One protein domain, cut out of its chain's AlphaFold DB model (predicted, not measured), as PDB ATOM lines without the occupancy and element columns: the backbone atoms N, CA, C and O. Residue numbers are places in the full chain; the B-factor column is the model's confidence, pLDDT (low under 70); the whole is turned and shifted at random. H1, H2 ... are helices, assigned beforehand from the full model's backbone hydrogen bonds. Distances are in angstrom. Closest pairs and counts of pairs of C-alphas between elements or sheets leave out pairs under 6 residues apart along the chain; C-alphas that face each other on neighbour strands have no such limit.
ATOM      1  N   GLU A 269     -38.431 -27.728  33.876       97.31
ATOM      2  CA  GLU A 269     -37.643 -26.497  33.761       97.31
ATOM      3  C   GLU A 269     -36.127 -26.745  33.739       97.31
ATOM      4  O   GLU A 269     -35.393 -25.973  33.122       97.31
ATOM      5  N   GLY A 270     -35.659 -27.827  34.374       98.31
ATOM      6  CA  GLY A 270     -34.262 -28.259  34.309       98.31
ATOM      7  C   GLY A 270     -33.906 -28.809  32.935       98.31
ATOM      8  O   GLY A 270     -32.895 -28.420  32.355       98.31
ATOM      9  N   ILE A 271     -34.781 -29.655  32.381       98.62
ATOM     10  CA  ILE A 271     -34.629 -30.220  31.034       98.62
ATOM     11  C   ILE A 271     -34.618 -29.092  29.997       98.62
ATOM     12  O   ILE A 271     -33.678 -28.994  29.213       98.62
ATOM     13  N   ASP A 272     -35.595 -28.184  30.049       98.50
ATOM     14  CA  ASP A 272     -35.684 -27.031  29.148       98.50
ATOM     15  C   ASP A 272     -34.431 -26.146  29.238       98.50
ATOM     16  O   ASP A 272     -33.937 -25.642  28.228       98.50
ATOM     17  N   ALA A 273     -33.888 -25.953  30.443       98.44
ATOM     18  CA  ALA A 273     -32.655 -25.203  30.633       98.44
ATOM     19  C   ALA A 273     -31.443 -25.906  30.004       98.44
ATOM     20  O   ALA A 273     -30.701 -25.248  29.276       98.44
ATOM     21  N   LEU A 274     -31.271 -27.217  30.210       98.69
ATOM     22  CA  LEU A 274     -30.204 -27.993  29.567       98.69
ATOM     23  C   LEU A 274     -30.314 -27.947  28.038       98.69
ATOM     24  O   LEU A 274     -29.321 -27.678  27.367       98.69
ATOM     25  N   VAL A 275     -31.521 -28.105  27.485       98.56
ATOM     26  CA  VAL A 275     -31.770 -27.997  26.038       98.56
ATOM     27  C   VAL A 275     -31.363 -26.622  25.505       98.56
ATOM     28  O   VAL A 275     -30.732 -26.532  24.453       98.56
ATOM     29  N   ARG A 276     -31.640 -25.534  26.238       98.19
ATOM     30  CA  ARG A 276     -31.147 -24.197  25.858       98.19
ATOM     31  C   ARG A 276     -29.619 -24.132  25.839       98.19
ATOM     32  O   ARG A 276     -29.071 -23.596  24.880       98.19
ATOM     33  N   TYR A 277     -28.938 -24.685  26.844       98.00
ATOM     34  CA  TYR A 277     -27.469 -24.707  26.880       98.00
ATOM     35  C   TYR A 277     -26.852 -25.599  25.796       98.00
ATOM     36  O   TYR A 277     -25.738 -25.322  25.364       98.00
ATOM     37  N   CYS A 278     -27.568 -26.601  25.272       97.94
ATOM     38  CA  CYS A 278     -27.114 -27.344  24.092       97.94
ATOM     39  C   CYS A 278     -26.904 -26.436  22.867       97.94
ATOM     40  O   CYS A 278     -26.047 -26.739  22.040       97.94
ATOM     41  N   HIS A 279     -27.632 -25.322  22.742       96.62
ATOM     42  CA  HIS A 279     -27.442 -24.367  21.643       96.62
ATOM     43  C   HIS A 279     -26.264 -23.403  21.851       96.62
ATOM     44  O   HIS A 279     -25.862 -22.726  20.904       96.62
ATOM     45  N   ASP A 280     -25.708 -23.334  23.059       95.25
ATOM     46  CA  ASP A 280     -24.557 -22.496  23.375       95.25
ATOM     47  C   ASP A 280     -23.265 -23.278  23.122       95.25
ATOM     48  O   ASP A 280     -22.978 -24.252  23.809       95.25
ATOM     49  N   VAL A 281     -22.463 -22.843  22.150       94.31
ATOM     50  CA  VAL A 281     -21.200 -23.498  21.769       94.31
ATOM     51  C   VAL A 281     -20.287 -23.732  22.976       94.31
ATOM     52  O   VAL A 281     -19.671 -24.790  23.068       94.31
ATOM     53  N   SER A 282     -20.236 -22.787  23.914       93.81
ATOM     54  CA  SER A 282     -19.348 -22.843  25.077       93.81
ATOM     55  C   SER A 282     -19.786 -23.862  26.128       93.81
ATOM     56  O   SER A 282     -18.966 -24.332  26.914       93.81
ATOM     57  N   HIS A 283     -21.065 -24.240  26.131       94.81
ATOM     58  CA  HIS A 283     -21.668 -25.082  27.168       94.81
ATOM     59  C   HIS A 283     -22.343 -26.351  26.622       94.81
ATOM     60  O   HIS A 283     -22.753 -27.221  27.396       94.81
ATOM     61  N   SER A 284     -22.428 -26.483  25.297       96.00
ATOM     62  CA  SER A 284     -23.210 -27.516  24.626       96.00
ATOM     63  C   SER A 284     -22.741 -28.925  24.953       96.00
ATOM     64  O   SER A 284     -23.571 -29.805  25.182       96.00
ATOM     65  N   GLU A 285     -21.426 -29.149  25.016       94.56
ATOM     66  CA  GLU A 285     -20.871 -30.475  25.294       94.56
ATOM     67  C   GLU A 285     -21.290 -30.965  26.686       94.56
ATOM     68  O   GLU A 285     -21.810 -32.073  26.821       94.56
ATOM     69  N   ARG A 286     -21.170 -30.105  27.704       95.69
ATOM     70  CA  ARG A 286     -21.561 -30.425  29.081       95.69
ATOM     71  C   ARG A 286     -23.071 -30.621  29.223       95.69
ATOM     72  O   ARG A 286     -23.499 -31.606  29.815       95.69
ATOM     73  N   ALA A 287     -23.883 -29.731  28.651       97.81
ATOM     74  CA  ALA A 287     -25.342 -29.861  28.693       97.81
ATOM     75  C   ALA A 287     -25.842 -31.129  27.978       97.81
ATOM     76  O   ALA A 287     -26.697 -31.846  28.500       97.81
ATOM     77  N   SER A 288     -25.256 -31.453  26.821       97.75
ATOM     78  CA  SER A 288     -25.568 -32.680  26.080       97.75
ATOM     79  C   SER A 288     -25.154 -33.927  26.860       97.75
ATOM     80  O   SER A 288     -25.900 -34.903  26.881       97.75
ATOM     81  N   HIS A 289     -23.999 -33.891  27.533       97.06
ATOM     82  CA  HIS A 289     -23.555 -34.973  28.407       97.06
ATOM     83  C   HIS A 289     -24.534 -35.210  29.563       97.06
ATOM     84  O   HIS A 289     -24.917 -36.349  29.801       97.06
ATOM     85  N   TYR A 290     -25.022 -34.152  30.216       98.12
ATOM     86  CA  TYR A 290     -26.029 -34.278  31.273       98.12
ATOM     87  C   TYR A 290     -27.360 -34.845  30.785       98.12
ATOM     88  O   TYR A 290     -27.943 -35.691  31.459       98.12
ATOM     89  N   LEU A 291     -27.839 -34.443  29.604       98.38
ATOM     90  CA  LEU A 291     -29.033 -35.062  29.018       98.38
ATOM     91  C   LEU A 291     -28.810 -36.552  28.721       98.38
ATOM     92  O   LEU A 291     -29.722 -37.346  28.915       98.38
ATOM     93  N   GLN A 292     -27.611 -36.957  28.296       97.75
ATOM     94  CA  GLN A 292     -27.281 -38.373  28.096       97.75
ATOM     95  C   GLN A 292     -27.202 -39.146  29.415       97.75
ATOM     96  O   GLN A 292     -27.765 -40.230  29.504       97.75
ATOM     97  N   GLU A 293     -26.533 -38.592  30.429       96.38
ATOM     98  CA  GLU A 293     -26.412 -39.192  31.767       96.38
ATOM     99  C   GLU A 293     -27.785 -39.465  32.394       96.38
ATOM    100  O   GLU A 293     -27.972 -40.464  33.083       96.38
ATOM    101  N   LEU A 294     -28.754 -38.583  32.141       97.12
ATOM    102  CA  LEU A 294     -30.114 -38.678  32.665       97.12
ATOM    103  C   LEU A 294     -31.060 -39.524  31.792       97.12
ATOM    104  O   LEU A 294     -32.262 -39.509  32.046       97.12
ATOM    105  N   ASP A 295     -30.547 -40.237  30.781       97.81
ATOM    106  CA  ASP A 295     -31.340 -41.004  29.806       97.81
ATOM    107  C   ASP A 295     -32.387 -40.145  29.053       97.81
ATOM    108  O   ASP A 295     -33.479 -40.605  28.731       97.81
ATOM    109  N   LEU A 296     -32.041 -38.884  28.762       98.06
ATOM    110  CA  LEU A 296     -32.867 -37.867  28.089       98.06
ATOM    111  C   LEU A 296     -32.249 -37.396  26.759       98.06
ATOM    112  O   LEU A 296     -32.491 -36.271  26.306       98.06
ATOM    113  N   ALA A 297     -31.415 -38.233  26.134       97.69
ATOM    114  CA  ALA A 297     -30.661 -37.901  24.924       97.69
ATOM    115  C   ALA A 297     -31.552 -37.512  23.728       97.69
ATOM    116  O   ALA A 297     -31.110 -36.791  22.836       97.69
ATOM    117  N   GLU A 298     -32.811 -37.948  23.707       97.50
ATOM    118  CA  GLU A 298     -33.807 -37.571  22.703       97.50
ATOM    119  C   GLU A 298     -34.175 -36.083  22.722       97.50
ATOM    120  O   GLU A 298     -34.710 -35.579  21.734       97.50
ATOM    121  N   ASN A 299     -33.877 -35.375  23.816       97.94
ATOM    122  CA  ASN A 299     -34.121 -33.938  23.942       97.94
ATOM    123  C   ASN A 299     -32.974 -33.092  23.369       97.94
ATOM    124  O   ASN A 299     -33.108 -31.874  23.274       97.94
ATOM    125  N   ILE A 300     -31.852 -33.706  22.977       97.94
ATOM    126  CA  ILE A 300     -30.715 -32.983  22.400       97.94
ATOM    127  C   ILE A 300     -31.106 -32.456  21.004       97.94
ATOM    128  O   ILE A 300     -31.437 -33.261  20.126       97.94
ATOM    129  N   PRO A 301     -31.047 -31.133  20.751       97.75
ATOM    130  CA  PRO A 301     -31.469 -30.561  19.473       97.75
ATOM    131  C   PRO A 301     -30.627 -31.071  18.299       97.75
ATOM    132  O   PRO A 301     -29.393 -31.075  18.361       97.75
ATOM    133  N   ALA A 302     -31.270 -31.464  17.199       95.94
ATOM    134  CA  ALA A 302     -30.599 -32.068  16.044       95.94
ATOM    135  C   ALA A 302     -29.569 -31.130  15.388       95.94
ATOM    136  O   ALA A 302     -28.531 -31.580  14.912       95.94
ATOM    137  N   GLU A 303     -29.818 -29.823  15.406       94.06
ATOM    138  CA  GLU A 303     -28.911 -28.787  14.903       94.06
ATOM    139  C   GLU A 303     -27.573 -28.731  15.655       94.06
ATOM    140  O   GLU A 303     -26.557 -28.364  15.071       94.06
ATOM    141  N   THR A 304     -27.542 -29.147  16.924       94.31
ATOM    142  CA  THR A 304     -26.306 -29.205  17.728       94.31
ATOM    143  C   THR A 304     -25.450 -30.425  17.381       94.31
ATOM    144  O   THR A 304     -24.293 -30.516  17.783       94.31
ATOM    145  N   GLN A 305     -26.004 -31.360  16.601       90.88
ATOM    146  CA  GLN A 305     -25.309 -32.552  16.118       90.88
ATOM    147  C   GLN A 305     -24.606 -32.334  14.773       90.88
ATOM    148  O   GLN A 305     -23.901 -33.234  14.313       90.88
ATOM    149  N   ASP A 306     -24.767 -31.156  14.158       94.19
ATOM    150  CA  ASP A 306     -24.022 -30.771  12.961       94.19
ATOM    151  C   ASP A 306     -22.506 -30.840  13.209       94.19
ATOM    152  O   ASP A 306     -22.008 -30.435  14.261       94.19
ATOM    153  N   GLU A 307     -21.759 -31.346  12.226       91.31
ATOM    154  CA  GLU A 307     -20.312 -31.560  12.340       91.31
ATOM    155  C   GLU A 307     -19.557 -30.261  12.655       91.31
ATOM    156  O   GLU A 307     -18.651 -30.252  13.493       91.31
ATOM    157  N   THR A 308     -19.977 -29.141  12.060       92.44
ATOM    158  CA  THR A 308     -19.367 -27.826  12.285       92.44
ATOM    159  C   THR A 308     -19.663 -27.326  13.690       92.44
ATOM    160  O   THR A 308     -18.768 -26.821  14.370       92.44
ATOM    161  N   PHE A 309     -20.912 -27.464  14.147       94.31
ATOM    162  CA  PHE A 309     -21.291 -27.061  15.499       94.31
ATOM    163  C   PHE A 309     -20.515 -27.870  16.543       94.31
ATOM    164  O   PHE A 309     -19.911 -27.291  17.445       94.31
ATOM    165  N   ARG A 310     -20.453 -29.196  16.379       92.62
ATOM    166  CA  ARG A 310     -19.708 -30.084  17.279       92.62
ATOM    167  C   ARG A 310     -18.223 -29.752  17.315       92.62
ATOM    168  O   ARG A 310     -17.659 -29.688  18.400       92.62
ATOM    169  N   ALA A 311     -17.601 -29.485  16.167       91.88
ATOM    170  CA  ALA A 311     -16.201 -29.069  16.123       91.88
ATOM    171  C   ALA A 311     -15.962 -27.776  16.924       91.88
ATOM    172  O   ALA A 311     -14.997 -27.696  17.682       91.88
ATOM    173  N   ARG A 312     -16.862 -26.789  16.804       94.31
ATOM    174  CA  ARG A 312     -16.793 -25.539  17.580       94.31
ATOM    175  C   ARG A 312     -16.964 -25.796  19.076       94.31
ATOM    176  O   ARG A 312     -16.166 -25.286  19.853       94.31
ATOM    177  N   ALA A 313     -17.958 -26.595  19.462       93.62
ATOM    178  CA  ALA A 313     -18.243 -26.904  20.861       93.62
ATOM    179  C   ALA A 313     -17.100 -27.687  21.523       93.62
ATOM    180  O   ALA A 313     -16.621 -27.295  22.583       93.62
ATOM    181  N   THR A 314     -16.581 -28.725  20.859       92.62
ATOM    182  CA  THR A 314     -15.424 -29.488  21.351       92.62
ATOM    183  C   THR A 314     -14.181 -28.609  21.483       92.62
ATOM    184  O   THR A 314     -13.434 -28.736  22.451       92.62
ATOM    185  N   PHE A 315     -13.949 -27.690  20.540       93.25
ATOM    186  CA  PHE A 315     -12.815 -26.774  20.634       93.25
ATOM    187  C   PHE A 315     -12.987 -25.739  21.756       93.25
ATOM    188  O   PHE A 315     -12.032 -25.476  22.483       93.25
ATOM    189  N   ALA A 316     -14.196 -25.198  21.945       93.69
ATOM    190  CA  ALA A 316     -14.507 -24.300  23.057       93.69
ATOM    191  C   ALA A 316     -14.298 -24.984  24.418       93.69
ATOM    192  O   ALA A 316     -13.659 -24.413  25.299       93.69
ATOM    193  N   ASN A 317     -14.765 -26.228  24.561       90.56
ATOM    194  CA  ASN A 317     -14.566 -27.033  25.764       90.56
ATOM    195  C   ASN A 317     -13.079 -27.328  26.024       90.56
ATOM    196  O   ASN A 317     -12.606 -27.197  27.150       90.56
ATOM    197  N   TRP A 318     -12.310 -27.658  24.980       92.75
ATOM    198  CA  TRP A 318     -10.862 -27.843  25.107       92.75
ATOM    199  C   TRP A 318     -10.159 -26.565  25.590       92.75
ATOM    200  O   TRP A 318      -9.359 -26.625  26.522       92.75
ATOM    201  N   LEU A 319     -10.504 -25.403  25.023       91.62
ATOM    202  CA  LEU A 319      -9.962 -24.105  25.443       91.62
ATOM    203  C   LEU A 319     -10.331 -23.737  26.888       91.62
ATOM    204  O   LEU A 319      -9.556 -23.050  27.554       91.62
ATOM    205  N   ALA A 320     -11.473 -24.209  27.390       90.69
ATOM    206  CA  ALA A 320     -11.890 -23.984  28.770       90.69
ATOM    207  C   ALA A 320     -11.023 -24.729  29.801       90.69
ATOM    208  O   ALA A 320     -11.082 -24.414  30.990       90.69
ATOM    209  N   HIS A 321     -10.197 -25.691  29.377       88.06
ATOM    210  CA  HIS A 321      -9.307 -26.412  30.279       88.06
ATOM    211  C   HIS A 321      -8.316 -25.446  30.978       88.06
ATOM    212  O   HIS A 321      -7.776 -24.548  30.325       88.06
ATOM    213  N   PRO A 322      -7.994 -25.630  32.278       87.12
ATOM    214  CA  PRO A 322      -7.094 -24.734  33.023       87.12
ATOM    215  C   PRO A 322      -5.679 -24.577  32.446       87.12
ATOM    216  O   PRO A 322      -5.018 -23.574  32.697       87.12
ATOM    217  N   ASN A 323      -5.207 -25.564  31.679       90.25
ATOM    218  CA  ASN A 323      -3.912 -25.499  30.985       90.25
ATOM    219  C   ASN A 323      -3.955 -24.704  29.665       90.25
ATOM    220  O   ASN A 323      -2.899 -24.501  29.072       90.25
ATOM    221  N   GLU A 324      -5.142 -24.285  29.214       92.38
ATOM    222  CA  GLU A 324      -5.358 -23.515  27.985       92.38
ATOM    223  C   GLU A 324      -5.770 -22.067  28.323       92.38
ATOM    224  O   GLU A 324      -4.923 -21.284  28.753       92.38
ATOM    225  N   LEU A 325      -7.049 -21.685  28.160       89.12
ATOM    226  CA  LEU A 325      -7.558 -20.355  28.540       89.12
ATOM    227  C   LEU A 325      -8.176 -20.324  29.946       89.12
ATOM    228  O   LEU A 325      -8.403 -19.242  30.484       89.12
ATOM    229  N   GLY A 326      -8.493 -21.486  30.529       85.94
ATOM    230  CA  GLY A 326      -9.155 -21.601  31.835       85.94
ATOM    231  C   GLY A 326     -10.607 -21.109  31.875       85.94
ATOM    232  O   GLY A 326     -11.224 -21.102  32.935       85.94
ATOM    233  N   SER A 327     -11.154 -20.691  30.734       85.62
ATOM    234  CA  SER A 327     -12.553 -20.309  30.543       85.62
ATOM    235  C   SER A 327     -12.936 -20.526  29.077       85.62
ATOM    236  O   SER A 327     -12.058 -20.465  28.206       85.62
ATOM    237  N   PRO A 328     -14.208 -20.836  28.780       85.62
ATOM    238  CA  PRO A 328     -14.636 -20.962  27.398       85.62
ATOM    239  C   PRO A 328     -14.500 -19.609  26.679       85.62
ATOM    240  O   PRO A 328     -14.752 -18.565  27.282       85.62
ATOM    241  N   PRO A 329     -14.103 -19.602  25.396       87.12
ATOM    242  CA  PRO A 329     -13.988 -18.371  24.623       87.12
ATOM    243  C   PRO A 329     -15.362 -17.735  24.368       87.12
ATOM    244  O   PRO A 329     -16.370 -18.435  24.265       87.12
ATOM    245  N   ASP A 330     -15.384 -16.414  24.168       83.62
ATOM    246  CA  ASP A 330     -16.606 -15.688  23.789       83.62
ATOM    247  C   ASP A 330     -17.108 -16.101  22.392       83.62
ATOM    248  O   ASP A 330     -18.312 -16.180  22.149       83.62
ATOM    249  N   GLU A 331     -16.186 -16.383  21.462       84.12
ATOM    250  CA  GLU A 331     -16.496 -16.766  20.082       84.12
ATOM    251  C   GLU A 331     -15.516 -17.825  19.542       84.12
ATOM    252  O   GLU A 331     -14.307 -17.771  19.776       84.12
ATOM    253  N   VAL A 332     -16.042 -18.773  18.756       86.12
ATOM    254  CA  VAL A 332     -15.258 -19.755  17.985       86.12
ATOM    255  C   VAL A 332     -15.714 -19.739  16.531       86.12
ATOM    256  O   VAL A 332     -16.894 -19.976  16.251       86.12
ATOM    257  N   GLU A 333     -14.775 -19.527  15.608       84.44
ATOM    258  CA  GLU A 333     -14.993 -19.555  14.160       84.44
ATOM    259  C   GLU A 333     -14.149 -20.664  13.510       84.44
ATOM    260  O   GLU A 333     -12.950 -20.781  13.758       84.44
ATOM    261  N   VAL A 334     -14.776 -21.483  12.660       80.44
ATOM    262  CA  VAL A 334     -14.095 -22.512  11.860       80.44
ATOM    263  C   VAL A 334     -14.027 -22.019  10.420       80.44
ATOM    264  O   VAL A 334     -15.060 -21.813   9.789       80.44
ATOM    265  N   SER A 335     -12.814 -21.850   9.890       80.88
ATOM    266  CA  SER A 335     -12.601 -21.507   8.482       80.88
ATOM    267  C   SER A 335     -12.083 -22.719   7.710       80.88
ATOM    268  O   SER A 335     -11.059 -23.309   8.053       80.88
ATOM    269  N   ILE A 336     -12.796 -23.096   6.648       75.38
ATOM    270  CA  ILE A 336     -12.340 -24.116   5.703       75.38
ATOM    271  C   ILE A 336     -11.491 -23.397   4.655       75.38
ATOM    272  O   ILE A 336     -11.969 -22.493   3.972       75.38
ATOM    273  N   ARG A 337     -10.211 -23.763   4.543       69.94
ATOM    274  CA  ARG A 337      -9.388 -23.334   3.408       69.94
ATOM    275  C   ARG A 337      -9.625 -24.294   2.250       69.94
ATOM    276  O   ARG A 337      -9.208 -25.448   2.328       69.94
ATOM    277  N   ASP A 338     -10.259 -23.798   1.193       66.31
ATOM    278  CA  ASP A 338     -10.267 -24.469  -0.105       66.31
ATOM    279  C   ASP A 338      -8.819 -24.517  -0.623       66.31
ATOM    280  O   ASP A 338      -8.193 -23.473  -0.821       66.31
ATOM    281  N   ASN A 339      -8.272 -25.728  -0.763       51.72
ATOM    282  CA  ASN A 339      -6.956 -25.967  -1.365       51.72
ATOM    283  C   ASN A 339      -7.044 -26.049  -2.887       51.72
ATOM    284  O   ASN A 339      -7.935 -26.782  -3.380       51.72
TER     285      ASN A 339
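Overview. This is residues 269 to 339 of the 339 residues of an uncharacterized protein of Rhodopirellula sp. MGV (UniProt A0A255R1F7). The longest helix, H4, stands across the corner of a V made by two shorter helices, H1 and H2, with the very short H3 leading into it. After H4 a long tail with no named element, residues 320 to 339, turns and folds back past H4 to the far end of the printed part. The printed part has 71 residues with four named helices, in the order H1, H2, H3, H4, and no named strand; the class is all helix. It is only just compact, close to loose, with a radius of gyration of the C-alphas of 13.0 A and spans of 42 by 30 by 17 A.

Arrangement. H4, residues 307 to 319, touches H2, residues 284 to 293, with residues 313 to 317 alone. Their closest C-alphas, those of Ala 313 and Ser 284, are 6.3 A apart, and their lines are about perpendicular at 82 degrees. H2 also touches H1, residues 269 to 278, at a steep tilt of 45 degrees, opposite ways; the closest C-alphas, of Cys 278 and Ser 284, are 3.9 A apart. H1 and H4 are apart. H3, residues 302 to 305, is close to H4 but not clearly touching, the closest C-alphas, of Thr 304 and Arg 310, being 6.7 A apart. Each O i to N i+4 pair is within hydrogen-bond range in H1, H2 and H4; H3 is too short for such a pair.

Along the chain. H4 is 18.3 A long, and its C-alpha 319 is at (-9.962, -24.105, 25.443). H1 is 14.3 A long and begins with C-alpha 269 at (-37.643, -26.497, 33.761). H2 is 14.1 A long, and H3 is 5.3 A.

Size, cuts and confidence. The C-alphas farthest apart, of Glu 269 and Asn 339, are 46.6 A apart. The printed part has no cut and no long link between helices. Residues 337 to 339 have pLDDT under 70.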